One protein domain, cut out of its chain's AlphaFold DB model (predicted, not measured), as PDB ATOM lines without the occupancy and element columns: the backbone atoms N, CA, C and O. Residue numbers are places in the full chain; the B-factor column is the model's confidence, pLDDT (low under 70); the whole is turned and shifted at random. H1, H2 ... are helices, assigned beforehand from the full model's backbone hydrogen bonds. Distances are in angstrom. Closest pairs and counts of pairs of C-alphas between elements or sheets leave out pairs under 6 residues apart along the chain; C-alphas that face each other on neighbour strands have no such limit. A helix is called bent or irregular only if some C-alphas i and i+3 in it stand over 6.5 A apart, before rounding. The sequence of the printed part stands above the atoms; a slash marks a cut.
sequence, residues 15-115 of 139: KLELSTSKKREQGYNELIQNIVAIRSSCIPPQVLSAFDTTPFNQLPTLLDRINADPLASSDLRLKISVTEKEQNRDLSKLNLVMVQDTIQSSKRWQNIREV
ATOM      1  N   LYS A  15      -1.658  -5.373 -15.808       82.00
ATOM      2  CA  LYS A  15      -0.788  -4.771 -14.783       82.00
ATOM      3  C   LYS A  15      -1.554  -3.830 -13.857       82.00
ATOM      4  O   LYS A  15      -1.338  -3.880 -12.648       82.00
ATOM      5  N   LEU A  16      -2.424  -2.990 -14.417       81.25
ATOM      6  CA  LEU A  16      -3.273  -2.066 -13.662       81.25
ATOM      7  C   LEU A  16      -4.297  -2.813 -12.804       81.25
ATOM      8  O   LEU A  16      -4.519  -2.456 -11.649       81.25
ATOM      9  N   GLU A  17      -4.896  -3.875 -13.336       82.44
ATOM     10  CA  GLU A  17      -5.834  -4.713 -12.597       82.44
ATOM     11  C   GLU A  17      -5.126  -5.418 -11.433       82.44
ATOM     12  O   GLU A  17      -5.592  -5.360 -10.295       82.44
ATOM     13  N   LEU A  18      -3.953  -6.009 -11.687       80.94
ATOM     14  CA  LEU A  18      -3.168  -6.691 -10.663       80.94
ATOM     15  C   LEU A  18      -2.716  -5.728  -9.557       80.94
ATOM     16  O   LEU A  18      -2.783  -6.082  -8.381       80.94
ATOM     17  N   SER A  19      -2.261  -4.519  -9.903       80.00
ATOM     18  CA  SER A  19      -1.841  -3.526  -8.905       80.00
ATOM     19  C   SER A  19      -3.020  -3.029  -8.067       80.00
ATOM     20  O   SER A  19      -2.914  -2.955  -6.842       80.00
ATOM     21  N   THR A  20      -4.164  -2.763  -8.701       80.44
ATOM     22  CA  THR A  20      -5.395  -2.342  -8.018       80.44
ATOM     23  C   THR A  20      -5.909  -3.440  -7.090       80.44
ATOM     24  O   THR A  20      -6.289  -3.163  -5.952       80.44
ATOM     25  N   SER A  21      -5.871  -4.695  -7.546       82.62
ATOM     26  CA  SER A  21      -6.255  -5.862  -6.750       82.62
ATOM     27  C   SER A  21      -5.348  -6.035  -5.529       82.62
ATOM     28  O   SER A  21      -5.847  -6.136  -4.411       82.62
ATOM     29  N   LYS A  22      -4.021  -5.947  -5.706       83.81
ATOM     30  CA  LYS A  22      -3.054  -6.020  -4.596       83.81
ATOM     31  C   LYS A  22      -3.255  -4.913  -3.564       83.81
ATOM     32  O   LYS A  22      -3.246  -5.193  -2.370       83.81
ATOM     33  N   LYS A  23      -3.471  -3.668  -4.006       85.00
ATOM     34  CA  LYS A  23      -3.725  -2.539  -3.095       85.00
ATOM     35  C   LYS A  23      -5.001  -2.760  -2.279       85.00
ATOM     36  O   LYS A  23      -5.029  -2.497  -1.082       85.00
ATOM     37  N   ARG A  24      -6.053  -3.267  -2.926       85.31
ATOM     38  CA  ARG A  24      -7.315  -3.614  -2.269       85.31
ATOM     39  C   ARG A  24      -7.131  -4.716  -1.231       85.31
ATOM     40  O   ARG A  24      -7.623  -4.589  -0.116       85.31
ATOM     41  N   GLU A  25      -6.441  -5.788  -1.605       86.38
ATOM     42  CA  GLU A  25      -6.156  -6.910  -0.713       86.38
ATOM     43  C   GLU A  25      -5.359  -6.454   0.511       86.38
ATOM     44  O   GLU A  25      -5.721  -6.788   1.637       86.38
ATOM     45  N   GLN A  26      -4.337  -5.620   0.305       87.44
ATOM     46  CA  GLN A  26      -3.559  -5.035   1.391       87.44
ATOM     47  C   GLN A  26      -4.443  -4.231   2.357       87.44
ATOM     48  O   GLN A  26      -4.394  -4.483   3.558       87.44
ATOM     49  N   GLY A  27      -5.294  -3.333   1.850       87.38
ATOM     50  CA  GLY A  27      -6.174  -2.523   2.699       87.38
ATOM     51  C   GLY A  27      -7.150  -3.363   3.533       87.38
ATOM     52  O   GLY A  27      -7.337  -3.106   4.723       87.38
ATOM     53  N   TYR A  28      -7.732  -4.417   2.950       89.69
ATOM     54  CA  TYR A  28      -8.586  -5.336   3.710       89.69
ATOM     55  C   TYR A  28      -7.804  -6.156   4.734       89.69
ATOM     56  O   TYR A  28      -8.282  -6.335   5.854       89.69
ATOM     57  N   ASN A  29      -6.607  -6.631   4.388       90.06
ATOM     58  CA  ASN A  29      -5.766  -7.391   5.309       90.06
ATOM     59  C   ASN A  29      -5.342  -6.548   6.514       90.06
ATOM     60  O   ASN A  29      -5.420  -7.031   7.641       90.06
ATOM     61  N   GLU A  30      -4.958  -5.289   6.300       90.94
ATOM     62  CA  GLU A  30      -4.627  -4.355   7.381       90.94
ATOM     63  C   GLU A  30      -5.836  -4.109   8.293       90.94
ATOM     64  O   GLU A  30      -5.714  -4.172   9.519       90.94
ATOM     65  N   LEU A  31      -7.030  -3.896   7.728       92.44
ATOM     66  CA  LEU A  31      -8.257  -3.757   8.515       92.44
ATOM     67  C   LEU A  31      -8.540  -5.018   9.351       92.44
ATOM     68  O   LEU A  31      -8.774  -4.919  10.555       92.44
ATOM     69  N   ILE A  32      -8.478  -6.203   8.738       92.56
ATOM     70  CA  ILE A  32      -8.725  -7.482   9.418       92.56
ATOM     71  C   ILE A  32      -7.703  -7.711  10.536       92.56
ATOM     72  O   ILE A  32      -8.087  -8.105  11.634       92.56
ATOM     73  N   GLN A  33      -6.419  -7.435  10.297       91.62
ATOM     74  CA  GLN A  33      -5.374  -7.560  11.317       91.62
ATOM     75  C   GLN A  33      -5.647  -6.663  12.525       91.62
ATOM     76  O   GLN A  33      -5.526  -7.122  13.658       91.62
ATOM     77  N   ASN A  34      -6.081  -5.421  12.299       91.88
ATOM     78  CA  ASN A  34      -6.465  -4.517  13.383       91.88
ATOM     79  C   ASN A  34      -7.669  -5.046  14.172       91.88
ATOM     80  O   ASN A  34      -7.647  -5.049  15.401       91.88
ATOM     81  N   ILE A  35      -8.695  -5.552  13.485       93.50
ATOM     82  CA  ILE A  35      -9.872  -6.144  14.136       93.50
ATOM     83  C   ILE A  35      -9.475  -7.364  14.982       93.50
ATOM     84  O   ILE A  35      -9.936  -7.510  16.112       93.50
ATOM     85  N   VAL A  36      -8.590  -8.224  14.472       93.12
ATOM     86  CA  VAL A  36      -8.074  -9.392  15.204       93.12
ATOM     87  C   VAL A  36      -7.218  -8.971  16.402       93.12
ATOM     88  O   VAL A  36      -7.322  -9.586  17.463       93.12
ATOM     89  N   ALA A  37      -6.416  -7.913  16.269       91.12
ATOM     90  CA  ALA A  37      -5.644  -7.363  17.378       91.12
ATOM     91  C   ALA A  37      -6.575  -6.885  18.503       91.12
ATOM     92  O   ALA A  37      -6.444  -7.362  19.630       91.12
ATOM     93  N   ILE A  38      -7.586  -6.069  18.174       91.31
ATOM     94  CA  ILE A  38      -8.612  -5.602  19.125       91.31
ATOM     95  C   ILE A  38      -9.314  -6.791  19.787       91.31
ATOM     96  O   ILE A  38      -9.451  -6.820  21.010       91.31
ATOM     97  N   ARG A  39      -9.707  -7.802  18.998       92.06
ATOM     98  CA  ARG A  39     -10.312  -9.043  19.505       92.06
ATOM     99  C   ARG A  39      -9.449  -9.711  20.573       92.06
ATOM    100  O   ARG A  39      -9.980 -10.215  21.554       92.06
ATOM    101  N   SER A  40      -8.134  -9.749  20.370       89.81
ATOM    102  CA  SER A  40      -7.202 -10.421  21.278       89.81
ATOM    103  C   SER A  40      -6.882  -9.625  22.546       89.81
ATOM    104  O   SER A  40      -6.638 -10.234  23.584       89.81
ATOM    105  N   SER A  41      -6.887  -8.290  22.477       88.31
ATOM    106  CA  SER A  41      -6.441  -7.425  23.575       88.31
ATOM    107  C   SER A  41      -7.582  -6.850  24.413       88.31
ATOM    108  O   SER A  41      -7.420  -6.659  25.614       88.31
ATOM    109  N   CYS A  42      -8.718  -6.538  23.787       85.81
ATOM    110  CA  CYS A  42      -9.760  -5.698  24.383       85.81
ATOM    111  C   CYS A  42     -11.092  -6.427  24.597       85.81
ATOM    112  O   CYS A  42     -11.962  -5.890  25.279       85.81
ATOM    113  N   ILE A  43     -11.285  -7.609  24.002       90.62
ATOM    114  CA  ILE A  43     -12.583  -8.292  23.996       90.62
ATOM    115  C   ILE A  43     -12.596  -9.442  25.009       90.62
ATOM    116  O   ILE A  43     -11.861 -10.417  24.841       90.62
ATOM    117  N   PRO A  44     -13.445  -9.374  26.051       88.06
ATOM    118  CA  PRO A  44     -13.542 -10.447  27.025       88.06
ATOM    119  C   PRO A  44     -14.163 -11.726  26.422       88.06
ATOM    120  O   PRO A  44     -15.006 -11.639  25.521       88.06
ATOM    121  N   PRO A  45     -13.813 -12.927  26.931       89.19
ATOM    122  CA  PRO A  45     -14.252 -14.200  26.356       89.19
ATOM    123  C   PRO A  45     -15.767 -14.340  26.185       89.19
ATOM    124  O   PRO A  45     -16.227 -14.951  25.224       89.19
ATOM    125  N   GLN A  46     -16.546 -13.744  27.092       90.06
ATOM    126  CA  GLN A  46     -18.006 -13.844  27.102       90.06
ATOM    127  C   GLN A  46     -18.660 -13.151  25.896       90.06
ATOM    128  O   GLN A  46     -19.764 -13.521  25.505       90.06
ATOM    129  N   VAL A  47     -17.991 -12.163  25.295       91.44
ATOM    130  CA  VAL A  47     -18.519 -11.368  24.172       91.44
ATOM    131  C   VAL A  47     -17.804 -11.651  22.849       91.44
ATOM    132  O   VAL A  47     -18.180 -11.078  21.829       91.44
ATOM    133  N   LEU A  48     -16.833 -12.575  22.821       91.88
ATOM    134  CA  LEU A  48     -16.103 -12.945  21.599       91.88
ATOM    135  C   LEU A  48     -17.035 -13.415  20.479       91.88
ATOM    136  O   LEU A  48     -16.876 -13.000  19.339       91.88
ATOM    137  N   SER A  49     -18.041 -14.235  20.797       92.88
ATOM    138  CA  SER A  49     -18.988 -14.728  19.785       92.88
ATOM    139  C   SER A  49     -19.825 -13.599  19.171       92.88
ATOM    140  O   SER A  49     -20.027 -13.562  17.955       92.88
ATOM    141  N   ALA A  50     -20.265 -12.643  19.996       92.94
ATOM    142  CA  ALA A  50     -20.973 -11.463  19.518       92.94
ATOM    143  C   ALA A  50     -20.051 -10.586  18.661       92.94
ATOM    144  O   ALA A  50     -20.448 -10.147  17.586       92.94
ATOM    145  N   PHE A  51     -18.803 -10.389  19.086       94.06
ATOM    146  CA  PHE A  51     -17.801  -9.647  18.323       94.06
ATOM    147  C   PHE A  51     -17.527 -10.285  16.952       94.06
ATOM    148  O   PHE A  51     -17.554  -9.592  15.941       94.06
ATOM    149  N   ASP A  52     -17.344 -11.605  16.897       93.50
ATOM    150  CA  ASP A  52     -16.981 -12.320  15.668       93.50
ATOM    151  C   ASP A  52     -18.086 -12.292  14.599       93.50
ATOM    152  O   ASP A  52     -17.804 -12.296  13.396       93.50
ATOM    153  N   THR A  53     -19.346 -12.251  15.034       94.56
ATOM    154  CA  THR A  53     -20.530 -12.240  14.160       94.56
ATOM    155  C   THR A  53     -21.009 -10.833  13.803       94.56
ATOM    156  O   THR A  53     -21.725 -10.666  12.811       94.56
ATOM    157  N   THR A  54     -20.593  -9.817  14.563       94.44
ATOM    158  CA  THR A  54     -20.985  -8.424  14.335       94.44
ATOM    159  C   THR A  54     -20.352  -7.886  13.046       94.44
ATOM    160  O   THR A  54     -19.149  -8.061  12.830       94.44
ATOM    161  N   PRO A  55     -21.133  -7.213  12.181       94.75
ATOM    162  CA  PRO A  55     -20.606  -6.526  11.011       94.75
ATOM    163  C   PRO A  55     -19.506  -5.519  11.350       94.75
ATOM    164  O   PRO A  55     -19.602  -4.805  12.347       94.75
ATOM    165  N   PHE A  56     -18.492  -5.397  10.491       94.25
ATOM    166  CA  PHE A  56     -17.342  -4.523  10.732       94.25
ATOM    167  C   PHE A  56     -17.747  -3.079  11.023       94.25
ATOM    168  O   PHE A  56     -17.278  -2.507  12.003       94.25
ATOM    169  N   ASN A  57     -18.687  -2.522  10.259       91.69
ATOM    170  CA  ASN A  57     -19.193  -1.163  10.469       91.69
ATOM    171  C   ASN A  57     -19.921  -0.956  11.816       91.69
ATOM    172  O   ASN A  57     -20.046   0.177  12.273       91.69
ATOM    173  N   GLN A  58     -20.378  -2.028  12.467       93.81
ATOM    174  CA  GLN A  58     -21.052  -1.996  13.768       93.81
ATOM    175  C   GLN A  58     -20.115  -2.319  14.938       93.81
ATOM    176  O   GLN A  58     -20.480  -2.077  16.092       93.81
ATOM    177  N   LEU A  59     -18.899  -2.812  14.671       93.25
ATOM    178  CA  LEU A  59     -17.917  -3.118  15.712       93.25
ATOM    179  C   LEU A  59     -17.596  -1.918  16.614       93.25
ATOM    180  O   LEU A  59     -17.570  -2.118  17.824       93.25
ATOM    181  N   PRO A  60     -17.428  -0.675  16.117       93.19
ATOM    182  CA  PRO A  60     -17.183   0.457  17.010       93.19
ATOM    183  C   PRO A  60     -18.314   0.695  18.013       93.19
ATOM    184  O   PRO A  60     -18.066   0.959  19.184       93.19
ATOM    185  N   THR A  61     -19.568   0.539  17.586       92.75
ATOM    186  CA  THR A  61     -20.723   0.653  18.486       92.75
ATOM    187  C   THR A  61     -20.762  -0.486  19.501       92.75
ATOM    188  O   THR A  61     -21.160  -0.273  20.644       92.75
ATOM    189  N   LEU A  62     -20.348  -1.697  19.114       92.38
ATOM    190  CA  LEU A  62     -20.208  -2.809  20.052       92.38
ATOM    191  C   LEU A  62     -19.116  -2.525  21.091       92.38
ATOM    192  O   LEU A  62     -19.358  -2.750  22.273       92.38
ATOM    193  N   LEU A  63     -17.963  -1.996  20.663       91.75
ATOM    194  CA  LEU A  63     -16.854  -1.605  21.543       91.75
ATOM    195  C   LEU A  63     -17.297  -0.571  22.583       91.75
ATOM    196  O   LEU A  63     -16.999  -0.738  23.764       91.75
ATOM    197  N   ASP A  64     -18.069   0.435  22.166       91.25
ATOM    198  CA  ASP A  64     -18.635   1.424  23.089       91.25
ATOM    199  C   ASP A  64     -19.558   0.764  24.126       91.25
ATOM    200  O   ASP A  64     -19.478   1.056  25.314       91.25
ATOM    201  N   ARG A  65     -20.438  -0.152  23.690       91.00
ATOM    202  CA  ARG A  65     -21.421  -0.809  24.572       91.00
ATOM    203  C   ARG A  65     -20.779  -1.674  25.648       91.00
ATOM    204  O   ARG A  65     -21.324  -1.775  26.742       91.00
ATOM    205  N   ILE A  66     -19.666  -2.325  25.325       89.31
ATOM    206  CA  ILE A  66     -18.945  -3.183  26.270       89.31
ATOM    207  C   ILE A  66     -17.925  -2.401  27.108       89.31
ATOM    208  O   ILE A  66     -17.193  -3.022  27.874       89.31
ATOM    209  N   ASN A  67     -17.870  -1.067  26.971       85.00
ATOM    210  CA  ASN A  67     -16.846  -0.209  27.573       85.00
ATOM    211  C   ASN A  67     -15.424  -0.734  27.310       85.00
ATOM    212  O   ASN A  67     -14.579  -0.758  28.206       85.00
ATOM    213  N   ALA A  68     -15.174  -1.193  26.078       82.38
ATOM    214  CA  ALA A  68     -13.825  -1.519  25.632       82.38
ATOM    215  C   ALA A  68     -12.973  -0.244  25.533       82.38
ATOM    216  O   ALA A  68     -13.472   0.871  25.691       82.38
ATOM    217  N   ASP A  69     -11.679  -0.414  25.257       83.50
ATOM    218  CA  ASP A  69     -10.739   0.696  25.102       83.50
ATOM    219  C   ASP A  69     -11.306   1.790  24.161       83.50
ATOM    220  O   ASP A  69     -11.557   1.520  22.977       83.50
ATOM    221  N   PRO A  70     -11.516   3.028  24.654       78.44
ATOM    222  CA  PRO A  70     -12.073   4.116  23.853       78.44
ATOM    223  C   PRO A  70     -11.184   4.483  22.656       78.44
ATOM    224  O   PRO A  70     -11.695   4.938  21.627       78.44
ATOM    225  N   LEU A  71      -9.870   4.240  22.742       86.88
ATOM    226  CA  LEU A  71      -8.949   4.450  21.624       86.88
ATOM    227  C   LEU A  71      -9.191   3.430  20.506       86.88
ATOM    228  O   LEU A  71      -9.164   3.801  19.331       86.88
ATOM    229  N   ALA A  72      -9.513   2.180  20.852       86.62
ATOM    230  CA  ALA A  72      -9.813   1.130  19.880       86.62
ATOM    231  C   ALA A  72     -11.098   1.424  19.089       86.62
ATOM    232  O   ALA A  72     -11.138   1.203  17.879       86.62
ATOM    233  N   SER A  73     -12.137   1.970  19.737       89.75
ATOM    234  CA  SER A  73     -13.383   2.366  19.056       89.75
ATOM    235  C   SER A  73     -13.144   3.476  18.027       89.75
ATOM    236  O   SER A  73     -13.594   3.374  16.881       89.75
ATOM    237  N   SER A  74     -12.400   4.522  18.403       88.69
ATOM    238  CA  SER A  74     -12.084   5.639  17.505       88.69
ATOM    239  C   SER A  74     -11.184   5.214  16.341       88.69
ATOM    240  O   SER A  74     -11.462   5.562  15.191       88.69
ATOM    241  N   ASP A  75     -10.123   4.451  16.621       89.88
ATOM    242  CA  ASP A  75      -9.202   3.942  15.597       89.88
ATOM    243  C   ASP A  75      -9.932   3.044  14.590       89.88
ATOM    244  O   ASP A  75      -9.791   3.209  13.375       89.88
ATOM    245  N   LEU A  76     -10.800   2.156  15.082       92.00
ATOM    246  CA  LEU A  76     -11.556   1.258  14.222       92.00
ATOM    247  C   LEU A  76     -12.539   2.013  13.316       92.00
ATOM    248  O   LEU A  76     -12.625   1.692  12.131       92.00
ATOM    249  N   ARG A  77     -13.226   3.057  13.809       92.44
ATOM    250  CA  ARG A  77     -14.078   3.919  12.957       92.44
ATOM    251  C   ARG A  77     -13.289   4.577  11.841       92.44
ATOM    252  O   ARG A  77     -13.759   4.604  10.703       92.44
ATOM    253  N   LEU A  78     -12.118   5.120  12.167       92.06
ATOM    254  CA  LEU A  78     -11.269   5.783  11.187       92.06
ATOM    255  C   LEU A  78     -10.840   4.791  10.104       92.06
ATOM    256  O   LEU A  78     -11.033   5.064   8.921       92.06
ATOM    257  N   LYS A  79     -10.323   3.624  10.502       91.75
ATOM    258  CA  LYS A  79      -9.863   2.582   9.575       91.75
ATOM    259  C   LYS A  79     -10.986   2.068   8.681       91.75
ATOM    260  O   LYS A  79     -10.805   2.022   7.469       91.75
ATOM    261  N   ILE A  80     -12.160   1.782   9.245       93.00
ATOM    262  CA  ILE A  80     -13.353   1.395   8.475       93.00
ATOM    263  C   ILE A  80     -13.704   2.482   7.458       93.00
ATOM    264  O   ILE A  80     -13.816   2.186   6.272       93.00
ATOM    265  N   SER A  81     -13.803   3.746   7.886       92.31
ATOM    266  CA  SER A  81     -14.159   4.840   6.979       92.31
ATOM    267  C   SER A  81     -13.132   5.038   5.862       92.31
ATOM    268  O   SER A  81     -13.525   5.374   4.744       92.31
ATOM    269  N   VAL A  82     -11.838   4.883   6.152       91.69
ATOM    270  CA  VAL A  82     -10.777   4.976   5.142       91.69
ATOM    271  C   VAL A  82     -10.915   3.832   4.142       91.69
ATOM    272  O   VAL A  82     -10.987   4.091   2.943       91.69
ATOM    273  N   THR A  83     -11.045   2.588   4.608       89.25
ATOM    274  CA  THR A  83     -11.194   1.423   3.726       89.25
ATOM    275  C   THR A  83     -12.456   1.509   2.864       89.25
ATOM    276  O   THR A  83     -12.386   1.251   1.664       89.25
ATOM    277  N   GLU A  84     -13.598   1.921   3.422       90.56
ATOM    278  CA  GLU A  84     -14.848   2.091   2.665       90.56
ATOM    279  C   GLU A  84     -14.705   3.122   1.543       90.56
ATOM    280  O   GLU A  84     -15.116   2.867   0.408       90.56
ATOM    281  N   LYS A  85     -14.063   4.261   1.834       90.00
ATOM    282  CA  LYS A  85     -13.813   5.324   0.851       90.00
ATOM    283  C   LYS A  85     -12.823   4.894  -0.224       90.00
ATOM    284  O   LYS A  85     -13.076   5.112  -1.404       90.00
ATOM    285  N   GLU A  86     -11.707   4.282   0.164       89.06
ATOM    286  CA  GLU A  86     -10.667   3.862  -0.780       89.06
ATOM    287  C   GLU A  86     -11.124   2.727  -1.697       89.06
ATOM    288  O   GLU A  86     -10.719   2.669  -2.859       89.06
ATOM    289  N   GLN A  87     -11.955   1.819  -1.183       84.56
ATOM    290  CA  GLN A  87     -12.403   0.640  -1.922       84.56
ATOM    291  C   GLN A  87     -13.788   0.803  -2.553       84.56
ATOM    292  O   GLN A  87     -14.209  -0.080  -3.303       84.56
ATOM    293  N   ASN A  88     -14.477   1.917  -2.273       85.94
ATOM    294  CA  ASN A  88     -15.847   2.209  -2.696       85.94
ATOM    295  C   ASN A  88     -16.791   1.017  -2.458       85.94
ATOM    296  O   ASN A  88     -17.498   0.555  -3.360       85.94
ATOM    297  N   ARG A  89     -16.727   0.451  -1.250       83.50
ATOM    298  CA  ARG A  89     -17.522  -0.709  -0.841       83.50
ATOM    299  C   ARG A  89     -18.053  -0.531   0.565       83.50
ATOM    300  O   ARG A  89     -17.362  -0.005   1.421       83.50
ATOM    301  N   ASP A  90     -19.257  -1.045   0.768       86.69
ATOM    302  CA  ASP A  90     -19.915  -1.130   2.065       86.69
ATOM    303  C   ASP A  90     -19.439  -2.380   2.825       86.69
ATOM    304  O   ASP A  90     -19.477  -3.494   2.284       86.69
ATOM    305  N   LEU A  91     -18.988  -2.199   4.071       87.62
ATOM    306  CA  LEU A  91     -18.521  -3.283   4.942       87.62
ATOM    307  C   LEU A  91     -19.620  -3.835   5.860       87.62
ATOM    308  O   LEU A  91     -19.345  -4.717   6.672       87.62
ATOM    309  N   SER A  92     -20.873  -3.394   5.700       88.06
ATOM    310  CA  SER A  92     -22.036  -3.853   6.479       88.06
ATOM    311  C   SER A  92     -22.312  -5.355   6.416       88.06
ATOM    312  O   SER A  92     -23.006  -5.900   7.273       88.06
ATOM    313  N   LYS A  93     -21.784  -6.034   5.397       87.00
ATOM    314  CA  LYS A  93     -21.966  -7.475   5.182       87.00
ATOM    315  C   LYS A  93     -20.756  -8.308   5.585       87.00
ATOM    316  O   LYS A  93     -20.813  -9.523   5.451       87.00
ATOM    317  N   LEU A  94     -19.656  -7.686   6.004       90.06
ATOM    318  CA  LEU A  94     -18.442  -8.399   6.388       90.06
ATOM    319  C   LEU A  94     -18.361  -8.507   7.906       90.06
ATOM    320  O   LEU A  94     -18.517  -7.516   8.614       90.06
ATOM    321  N   ASN A  95     -18.082  -9.710   8.393       93.62
ATOM    322  CA  ASN A  95     -17.750  -9.992   9.784       93.62
ATOM    323  C   ASN A  95     -16.580 -10.991   9.842       93.62
ATOM    324  O   ASN A  95     -16.160 -11.536   8.813       93.62
ATOM    325  N   LEU A  96     -16.028 -11.223  11.036       91.38
ATOM    326  CA  LEU A  96     -14.857 -12.088  11.186       91.38
ATOM    327  C   LEU A  96     -15.160 -13.546  10.836       91.38
ATOM    328  O   LEU A  96     -14.307 -14.197  10.235       91.38
ATOM    329  N   VAL A  97     -16.357 -14.045  11.157       92.38
ATOM    330  CA  VAL A  97     -16.772 -15.414  10.802       92.38
ATOM    331  C   VAL A  97     -16.733 -15.618   9.287       92.38
ATOM    332  O   VAL A  97     -16.067 -16.531   8.809       92.38
ATOM    333  N   MET A  98     -17.335 -14.716   8.509       90.12
ATOM    334  CA  MET A  98     -17.332 -14.797   7.044       90.12
ATOM    335  C   MET A  98     -15.921 -14.710   6.458       90.12
ATOM    336  O   MET A  98     -15.608 -15.399   5.483       90.12
ATOM    337  N   VAL A  99     -15.052 -13.881   7.045       88.19
ATOM    338  CA  VAL A  99     -13.638 -13.811   6.648       88.19
ATOM    339  C   VAL A  99     -12.941 -15.147   6.906       88.19
ATOM    340  O   VAL A  99     -12.262 -15.664   6.018       88.19
ATOM    341  N   GLN A 100     -13.138 -15.747   8.082       87.19
ATOM    342  CA  GLN A 100     -12.563 -17.049   8.424       87.19
ATOM    343  C   GLN A 100     -13.076 -18.159   7.499       87.19
ATOM    344  O   GLN A 100     -12.264 -18.914   6.959       87.19
ATOM    345  N   ASP A 101     -14.381 -18.211   7.244       86.00
ATOM    346  CA  ASP A 101     -15.004 -19.182   6.340       86.00
ATOM    347  C   ASP A 101     -14.462 -19.053   4.914       86.00
ATOM    348  O   ASP A 101     -14.174 -20.055   4.251       86.00
ATOM    349  N   THR A 102     -14.253 -17.819   4.449       83.19
ATOM    350  CA  THR A 102     -13.679 -17.540   3.127       83.19
ATOM    351  C   THR A 102     -12.226 -18.009   3.046       83.19
ATOM    352  O   THR A 102     -11.846 -18.677   2.081       83.19
ATOM    353  N   ILE A 103     -11.409 -17.728   4.067       81.62
ATOM    354  CA  ILE A 103     -10.010 -18.178   4.131       81.62
ATOM    355  C   ILE A 103      -9.938 -19.709   4.168       81.62
ATOM    356  O   ILE A 103      -9.138 -20.310   3.448       81.62
ATOM    357  N   GLN A 104     -10.773 -20.358   4.981       78.06
ATOM    358  CA  GLN A 104     -10.824 -21.816   5.061       78.06
ATOM    359  C   GLN A 104     -11.275 -22.439   3.739       78.06
ATOM    360  O   GLN A 104     -10.663 -23.401   3.275       78.06
ATOM    361  N   SER A 105     -12.300 -21.875   3.102       72.06
ATOM    362  CA  SER A 105     -12.779 -22.327   1.795       72.06
ATOM    363  C   SER A 105     -11.698 -22.172   0.726       72.06
ATOM    364  O   SER A 105     -11.466 -23.100  -0.044       72.06
ATOM    365  N   SER A 106     -10.972 -21.052   0.718       72.19
ATOM    366  CA  SER A 106      -9.840 -20.822  -0.190       72.19
ATOM    367  C   SER A 106      -8.735 -21.870  -0.012       72.19
ATOM    368  O   SER A 106      -8.316 -22.496  -0.987       72.19
ATOM    369  N   LYS A 107      -8.336 -22.158   1.236       73.38
ATOM    370  CA  LYS A 107      -7.372 -23.230   1.552       73.38
ATOM    371  C   LYS A 107      -7.856 -24.599   1.066       73.38
ATOM    372  O   LYS A 107      -7.087 -25.350   0.475       73.38
ATOM    373  N   ARG A 108      -9.144 -24.918   1.254       64.06
ATOM    374  CA  ARG A 108      -9.746 -26.163   0.741       64.06
ATOM    375  C   ARG A 108      -9.655 -26.247  -0.787       64.06
ATOM    376  O   ARG A 108      -9.280 -27.292  -1.305       64.06
ATOM    377  N   TRP A 109      -9.937 -25.162  -1.509       52.94
ATOM    378  CA  TRP A 109      -9.833 -25.119  -2.974       52.94
ATOM    379  C   TRP A 109      -8.395 -25.228  -3.494       52.94
ATOM    380  O   TRP A 109      -8.177 -25.863  -4.526       52.94
ATOM    381  N   GLN A 110      -7.415 -24.647  -2.793       57.84
ATOM    382  CA  GLN A 110      -5.994 -24.822  -3.114       57.84
ATOM    383  C   GLN A 110      -5.575 -26.290  -2.973       57.84
ATOM    384  O   GLN A 110      -5.022 -26.854  -3.914       57.84
ATOM    385  N   ASN A 111      -5.966 -26.940  -1.873       59.81
ATOM    386  CA  ASN A 111      -5.680 -28.359  -1.651       59.81
ATOM    387  C   ASN A 111      -6.344 -29.261  -2.710       59.81
ATOM    388  O   ASN A 111      -5.744 -30.225  -3.164       59.81
ATOM    389  N   ILE A 112      -7.563 -28.942  -3.163       57.06
ATOM    390  CA  ILE A 112      -8.236 -29.704  -4.234       57.06
ATOM    391  C   ILE A 112      -7.502 -29.560  -5.578       57.06
ATOM    392  O   ILE A 112      -7.446 -30.519  -6.344       57.06
ATOM    393  N   ARG A 113      -6.915 -28.392  -5.876       49.69
ATOM    394  CA  ARG A 113      -6.118 -28.192  -7.101       49.69
ATOM    395  C   ARG A 113      -4.785 -28.935  -7.071       49.69
ATOM    396  O   ARG A 113      -4.357 -29.398  -8.120       49.69
ATOM    397  N   GLU A 114      -4.161 -29.079  -5.905       50.81
ATOM    398  CA  GLU A 114      -2.949 -29.901  -5.744       50.81
ATOM    399  C   GLU A 114      -3.239 -31.407  -5.844       50.81
ATOM    400  O   GLU A 114      -2.378 -32.175  -6.263       50.81
ATOM    401  N   VAL A 115      -4.466 -31.828  -5.516       48.53
ATOM    402  CA  VAL A 115      -4.919 -33.231  -5.576       48.53
ATOM    403  C   VAL A 115      -5.650 -33.556  -6.886       48.53
ATOM    404  O   VAL A 115      -6.047 -34.701  -7.104       48.53
TER     405      VAL A 115
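AT A GLANCE: This is residues 15 to 115 of the 139 residues of an uncharacterized protein of Vibrio chagasii (UniProt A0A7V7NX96). The long helix H1 and helix H4 lie side by side, running opposite ways, and the two short helices H2 and H3 fold back beside one end of H1 and H4. The last helix, H5, starts from this body by the end of H2 and splays away from H1 like the second arm of a V, so that residues 101 to 115 stick out free. The printed part has 101 residues with five named helices, H1 to H5 in order along the chain, and no named strand; its class is all helix. It is only just compact, close to loose, with a radius of gyration of the C-alphas of 15.1 A and spans of 46 by 32 by 20 A.

HOW THE PARTS SIT: H1, residues 15 to 42, touches H4, residues 70 to 87, at a shallow tilt of 15 degrees, opposite ways; their closest C-alphas, those of Gly 27 and Thr 83, are 6.5 A apart. H4 forms a helical hairpin with H3, residues 56 to 65, at a shallow tilt of 14 degrees, with the closest C-alphas, those of Pro 60 and Ser 73, 4.7 A apart. H1 and H3 are near each other. H2, residues 45 to 53, is close to but not clearly touching H1, the closest C-alphas being those of Arg 39 and Leu 48 at 7.3 A. H2 is apart from H4. H5, residues 96 to 114, touches H2 only at their ends, with residues 96 to 97 of H5 alone; the closest C-alphas, those of Asp 52 and Leu 96, are 5.0 A apart. Their steep tilt of 67 degrees is only just short of about perpendicular, and they run the same way. H5 is close to but not clearly touching H1, at a steep tilt of 52 degrees, opposite ways; the closest C-alphas are those of Ile 32 and Leu 96, 7.9 A apart. Every O i to N i+4 pair is within hydrogen-bond range in H1, H4 and H5, against 3 of 5 in H2 and 4 of 6 in H3.

IN THESE COORDINATES: H1 begins at C-alpha 15, (-0.788, -4.771, -14.783), and spans 40.2 A to C-alpha 42, (-9.760, -5.698, 24.383). H2 and H3 measure 13.9 A and 14.9 A; both are irregular, with C-alphas 46 and 49 lying 7.4 A apart and C-alphas 57 and 60 lying 7.0 A apart. H4 spans 26.0 A. H5 spans 27.3 A and ends at C-alpha 114, (-2.949, -29.901, -5.744).

THE WHOLE: The two C-alphas farthest apart, those of Asn 67 and Val 115, are 48.3 A from each other. The printed part has no cut. The links H1 to H2, H2 to H3 and H3 to H4 are tight, and the link H4 to H5, of 8 residues, is short. The mean pLDDT of the printed part is 85.8, and residues 108 to 115 are under 70.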